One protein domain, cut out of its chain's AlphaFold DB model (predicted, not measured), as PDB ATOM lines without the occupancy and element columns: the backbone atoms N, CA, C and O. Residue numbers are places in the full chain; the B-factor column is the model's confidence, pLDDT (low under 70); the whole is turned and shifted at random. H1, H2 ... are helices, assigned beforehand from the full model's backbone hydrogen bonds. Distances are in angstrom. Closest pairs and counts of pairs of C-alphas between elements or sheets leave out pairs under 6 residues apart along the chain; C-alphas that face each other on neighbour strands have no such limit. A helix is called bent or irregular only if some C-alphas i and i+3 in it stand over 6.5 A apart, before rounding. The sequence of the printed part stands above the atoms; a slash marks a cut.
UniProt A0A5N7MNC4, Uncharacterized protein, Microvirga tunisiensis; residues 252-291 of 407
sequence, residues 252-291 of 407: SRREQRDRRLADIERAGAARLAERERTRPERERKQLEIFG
ATOM      1  N   SER A 252      -4.688 -38.456 -36.100       93.06
ATOM      2  CA  SER A 252      -5.138 -38.628 -34.712       93.06
ATOM      3  C   SER A 252      -5.410 -37.287 -34.016       93.06
ATOM      4  O   SER A 252      -6.456 -37.104 -33.389       93.06
ATOM      5  N   ARG A 253      -4.530 -36.292 -34.199       92.62
ATOM      6  CA  ARG A 253      -4.713 -34.946 -33.630       92.62
ATOM      7  C   ARG A 253      -5.927 -34.216 -34.207       92.62
ATOM      8  O   ARG A 253      -6.627 -33.533 -33.460       92.62
ATOM      9  N   ARG A 254      -6.207 -34.361 -35.509       85.81
ATOM     10  CA  ARG A 254      -7.425 -33.804 -36.129       85.81
ATOM     11  C   ARG A 254      -8.679 -34.452 -35.548       85.81
ATOM     12  O   ARG A 254      -9.547 -33.738 -35.060       85.81
ATOM     13  N   GLU A 255      -8.716 -35.779 -35.468       93.88
ATOM     14  CA  GLU A 255      -9.846 -36.506 -34.874       93.88
ATOM     15  C   GLU A 255     -10.060 -36.176 -33.388       93.88
ATOM     16  O   GLU A 255     -11.193 -36.152 -32.904       93.88
ATOM     17  N   GLN A 256      -8.990 -35.919 -32.631       95.69
ATOM     18  CA  GLN A 256      -9.093 -35.494 -31.234       95.69
ATOM     19  C   GLN A 256      -9.623 -34.059 -31.111       95.69
ATOM     20  O   GLN A 256     -10.418 -33.768 -30.214       95.69
ATOM     21  N   ARG A 257      -9.210 -33.159 -32.012       94.50
ATOM     22  CA  ARG A 257      -9.715 -31.782 -32.063       94.50
ATOM     23  C   ARG A 257     -11.206 -31.754 -32.387       94.50
ATOM     24  O   ARG A 257     -11.948 -31.056 -31.702       94.50
ATOM     25  N   ASP A 258     -11.641 -32.547 -33.358       89.62
ATOM     26  CA  ASP A 258     -13.042 -32.582 -33.782       89.62
ATOM     27  C   ASP A 258     -13.941 -33.174 -32.682       89.62
ATOM     28  O   ASP A 258     -15.018 -32.645 -32.404       89.62
ATOM     29  N   ARG A 259     -13.456 -34.186 -31.944       95.31
ATOM     30  CA  ARG A 259     -14.139 -34.694 -30.738       95.31
ATOM     31  C   ARG A 259     -14.293 -33.627 -29.655       95.31
ATOM     32  O   ARG A 259     -15.382 -33.471 -29.108       95.31
ATOM     33  N   ARG A 260     -13.237 -32.851 -29.383       95.62
ATOM     34  CA  ARG A 260     -13.293 -31.748 -28.409       95.62
ATOM     35  C   ARG A 260     -14.269 -30.655 -28.829       95.62
ATOM     36  O   ARG A 260     -14.971 -30.125 -27.972       95.62
ATOM     37  N   LEU A 261     -14.332 -30.332 -30.119       93.94
ATOM     38  CA  LEU A 261     -15.280 -29.345 -30.632       93.94
ATOM     39  C   LEU A 261     -16.726 -29.817 -30.422       93.94
ATOM     40  O   LEU A 261     -17.537 -29.082 -29.863       93.94
ATOM     41  N   ALA A 262     -17.012 -31.083 -30.742       91.75
ATOM     42  CA  ALA A 262     -18.328 -31.684 -30.530       91.75
ATOM     43  C   ALA A 262     -18.735 -31.758 -29.043       91.75
ATOM     44  O   ALA A 262     -19.919 -31.655 -28.719       91.75
ATOM     45  N   ASP A 263     -17.782 -31.946 -28.124       95.12
ATOM     46  CA  ASP A 263     -18.047 -31.899 -26.679       95.12
ATOM     47  C   ASP A 263     -18.375 -30.471 -26.204       95.12
ATOM     48  O   ASP A 263     -19.287 -30.287 -25.393       95.12
ATOM     49  N   ILE A 264     -17.684 -29.452 -26.731       91.38
ATOM     50  CA  ILE A 264     -17.954 -28.036 -26.418       91.38
ATOM     51  C   ILE A 264     -19.344 -27.630 -26.913       91.38
ATOM     52  O   ILE A 264     -20.092 -26.991 -26.170       91.38
ATOM     53  N   GLU A 265     -19.722 -28.030 -28.127       92.56
ATOM     54  CA  GLU A 265     -21.050 -27.751 -28.682       92.56
ATOM     55  C   GLU A 265     -22.159 -28.406 -27.853       92.56
ATOM     56  O   GLU A 265     -23.131 -27.741 -27.484       92.56
ATOM     57  N   ARG A 266     -21.987 -29.680 -27.467       93.56
ATOM     58  CA  ARG A 266     -22.930 -30.377 -26.576       93.56
ATOM     59  C   ARG A 266     -23.043 -29.699 -25.210       93.56
ATOM     60  O   ARG A 266     -24.153 -29.526 -24.704       93.56
ATOM     61  N   ALA A 267     -21.926 -29.261 -24.628       91.75
ATOM     62  CA  ALA A 267     -21.928 -28.530 -23.362       91.75
ATOM     63  C   ALA A 267     -22.600 -27.149 -23.480       91.75
ATOM     64  O   ALA A 267     -23.322 -26.735 -22.570       91.75
ATOM     65  N   GLY A 268     -22.402 -26.443 -24.596       92.31
ATOM     66  CA  GLY A 268     -23.056 -25.167 -24.887       92.31
ATOM     67  C   GLY A 268     -24.572 -25.311 -25.021       92.31
ATOM     68  O   GLY A 268     -25.318 -24.574 -24.373       92.31
ATOM     69  N   ALA A 269     -25.028 -26.308 -25.783       89.06
ATOM     70  CA  ALA A 269     -26.447 -26.611 -25.949       89.06
ATOM     71  C   ALA A 269     -27.122 -26.973 -24.614       89.06
ATOM     72  O   ALA A 269     -28.202 -26.465 -24.311       89.06
ATOM     73  N   ALA A 270     -26.463 -27.775 -23.770       90.69
ATOM     74  CA  ALA A 270     -26.976 -28.124 -22.445       90.69
ATOM     75  C   ALA A 270     -27.105 -26.896 -21.522       90.69
ATOM     76  O   ALA A 270     -28.114 -26.741 -20.836       90.69
ATOM     77  N   ARG A 271     -26.123 -25.983 -21.539       92.94
ATOM     78  CA  ARG A 271     -26.183 -24.729 -20.764       92.94
ATOM     79  C   ARG A 271     -27.296 -23.802 -21.242       92.94
ATOM     80  O   ARG A 271     -27.910 -23.129 -20.418       92.94
ATOM     81  N   LEU A 272     -27.551 -23.754 -22.549       90.06
ATOM     82  CA  LEU A 272     -28.640 -22.953 -23.106       90.06
ATOM     83  C   LEU A 272     -30.006 -23.521 -22.699       90.06
ATOM     84  O   LEU A 272     -30.844 -22.772 -22.203       90.06
ATOM     85  N   ALA A 273     -30.190 -24.840 -22.803       89.31
ATOM     86  CA  ALA A 273     -31.415 -25.511 -22.371       89.31
ATOM     87  C   ALA A 273     -31.689 -25.317 -20.867       89.31
ATOM     88  O   ALA A 273     -32.831 -25.093 -20.462       89.31
ATOM     89  N   GLU A 274     -30.648 -25.342 -20.030       90.50
ATOM     90  CA  GLU A 274     -30.791 -25.105 -18.590       90.50
ATOM     91  C   GLU A 274     -31.126 -23.640 -18.266       90.50
ATOM     92  O   GLU A 274     -31.977 -23.364 -17.417       90.50
ATOM     93  N   ARG A 275     -30.538 -22.679 -18.994       88.88
ATOM     94  CA  ARG A 275     -30.928 -21.260 -18.903       88.88
ATOM     95  C   ARG A 275     -32.379 -21.039 -19.315       88.88
ATOM     96  O   ARG A 275     -33.072 -20.236 -18.700       88.88
ATOM     97  N   GLU A 276     -32.861 -21.751 -20.327       86.50
ATOM     98  CA  GLU A 276     -34.259 -21.658 -20.743       86.50
ATOM     99  C   GLU A 276     -35.216 -22.278 -19.723       86.50
ATOM    100  O   GLU A 276     -36.302 -21.731 -19.519       86.50
ATOM    101  N   ARG A 277     -34.835 -23.375 -19.053       87.25
ATOM    102  CA  ARG A 277     -35.628 -23.992 -17.972       87.25
ATOM    103  C   ARG A 277     -35.722 -23.121 -16.729       87.25
ATOM    104  O   ARG A 277     -36.795 -23.025 -16.146       87.25
ATOM    105  N   THR A 278     -34.620 -22.481 -16.353       85.38
ATOM    106  CA  THR A 278     -34.537 -21.617 -15.164       85.38
ATOM    107  C   THR A 278     -35.047 -20.198 -15.412       85.38
ATOM    108  O   THR A 278     -35.087 -19.385 -14.488       85.38
ATOM    109  N   ARG A 279     -35.475 -19.889 -16.643       86.38
ATOM    110  CA  ARG A 279     -35.969 -18.562 -16.993       86.38
ATOM    111  C   ARG A 279     -37.263 -18.248 -16.227       86.38
ATOM    112  O   ARG A 279     -38.235 -18.995 -16.367       86.38
ATOM    113  N   PRO A 280     -37.314 -17.151 -15.451       90.00
ATOM    114  CA  PRO A 280     -38.483 -16.818 -14.648       90.00
ATOM    115  C   PRO A 280     -39.722 -16.626 -15.530       90.00
ATOM    116  O   PRO A 280     -39.664 -16.032 -16.607       90.00
ATOM    117  N   GLU A 281     -40.872 -17.108 -15.058       81.31
ATOM    118  CA  GLU A 281     -42.122 -17.183 -15.832       81.31
ATOM    119  C   GLU A 281     -42.582 -15.820 -16.388       81.31
ATOM    120  O   GLU A 281     -43.191 -15.745 -17.455       81.31
ATOM    121  N   ARG A 282     -42.218 -14.721 -15.712       69.12
ATOM    122  CA  ARG A 282     -42.471 -13.350 -16.185       69.12
ATOM    123  C   ARG A 282     -41.732 -13.018 -17.483       69.12
ATOM    124  O   ARG A 282     -42.320 -12.378 -18.347       69.12
ATOM    125  N   GLU A 283     -40.491 -13.471 -17.655       77.12
ATOM    126  CA  GLU A 283     -39.730 -13.239 -18.890       77.12
ATOM    127  C   GLU A 283     -40.243 -14.094 -20.049       77.12
ATOM    128  O   GLU A 283     -40.275 -13.635 -21.190       77.12
ATOM    129  N   ARG A 284     -40.698 -15.322 -19.763       75.19
ATOM    130  CA  ARG A 284     -41.348 -16.170 -20.776       75.19
ATOM    131  C   ARG A 284     -42.614 -15.506 -21.317       75.19
ATOM    132  O   ARG A 284     -42.750 -15.378 -22.529       75.19
ATOM    133  N   LYS A 285     -43.471 -14.984 -20.432       80.94
ATOM    134  CA  LYS A 285     -44.686 -14.250 -20.828       80.94
ATOM    135  C   LYS A 285     -44.367 -12.951 -21.578       80.94
ATOM    136  O   LYS A 285     -45.070 -12.609 -22.520       80.94
ATOM    137  N   GLN A 286     -43.297 -12.239 -21.215       77.81
ATOM    138  CA  GLN A 286     -42.865 -11.046 -21.959       77.81
ATOM    139  C   GLN A 286     -42.418 -11.368 -23.388       77.81
ATOM    140  O   GLN A 286     -42.771 -10.634 -24.305       77.81
ATOM    141  N   LEU A 287     -41.684 -12.463 -23.593       74.88
ATOM    142  CA  LEU A 287     -41.255 -12.883 -24.930       74.88
ATOM    143  C   LEU A 287     -42.409 -13.400 -25.787       74.88
ATOM    144  O   LEU A 287     -42.427 -13.147 -26.987       74.88
ATOM    145  N   GLU A 288     -43.386 -14.068 -25.176       77.44
ATOM    146  CA  GLU A 288     -44.609 -14.502 -25.854       77.44
ATOM    147  C   GLU A 288     -45.437 -13.298 -26.331       77.44
ATOM    148  O   GLU A 288     -45.802 -13.215 -27.502       77.44
ATOM    149  N   ILE A 289     -45.623 -12.295 -25.465       79.81
ATOM    150  CA  ILE A 289     -46.296 -11.035 -25.816       79.81
ATOM    151  C   ILE A 289     -45.522 -10.278 -26.904       79.81
ATOM    152  O   ILE A 289     -46.128  -9.749 -27.835       79.81
ATOM    153  N   PHE A 290     -44.189 -10.243 -26.828       74.25
ATOM    154  CA  PHE A 290     -43.355  -9.593 -27.840       74.25
ATOM    155  C   PHE A 290     -43.439 -10.304 -29.200       74.25
ATOM    156  O   PHE A 290     -43.516  -9.644 -30.234       74.25
ATOM    157  N   GLY A 291     -43.497 -11.639 -29.206       76.31
ATOM    158  CA  GLY A 291     -43.720 -12.435 -30.413       76.31
ATOM    159  C   GLY A 291     -45.081 -12.162 -31.058       76.31
ATOM    160  O   GLY A 291     -45.155 -11.974 -32.271       76.31
TER     161      GLY A 291
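AT A GLANCE: This is residues 252 to 291 of the 407 residues of an uncharacterized protein of Microvirga tunisiensis (UniProt A0A5N7MNC4). Picture an L: one long straight helix, H1, makes the long arm, and after a tight link the short helix H2 turns off from its far end as the short arm. The two arms are joined at the corner by the link alone, with no core between them, and H1 makes most of the length. The printed part has 40 residues, with two named helices in the order H1, H2 and no named strand; the class is all helix. The whole is extended, with a radius of gyration of the C-alphas of 16.4 A and spans of 50 by 18 by 6 A.

IN THESE COORDINATES: Find C-alpha 252 at (-5.138, -38.628, -34.712); from there H1, residues 252 to 277, runs 37.7 A to C-alpha 277 at (-35.628, -23.992, -17.972). After three residues between them comes H2, residues 281 to 291, which runs 15.4 A and ends at C-alpha 291, at (-43.720, -12.435, -30.413).

HOW THE PARTS SIT: Compare the N-to-C directions: H1's is -0.80 in x and 0.46 in z, while H2's is -0.19 in x and -0.93 in z. H1 and H2 are apart, with no C-alpha of the one within 8 A of the other. Neither helix is bent. In both H1 and H2 every O i to N i+4 pair is within hydrogen-bond range.

THE WHOLE: The two C-alphas farthest apart, those of Ser 252 and Ile 289, are 50.3 A from each other. Residues 252 to 275, 277 to 283 and 285 to 291 stand free. The printed part has no cut, and its one link, H1 to H2, is tight. Look in the B-factor column for the model's confidence: the mean pLDDT of the printed part is 87.2, that of H1 is 92 and that of H2 is 77, with residue 282 under 70.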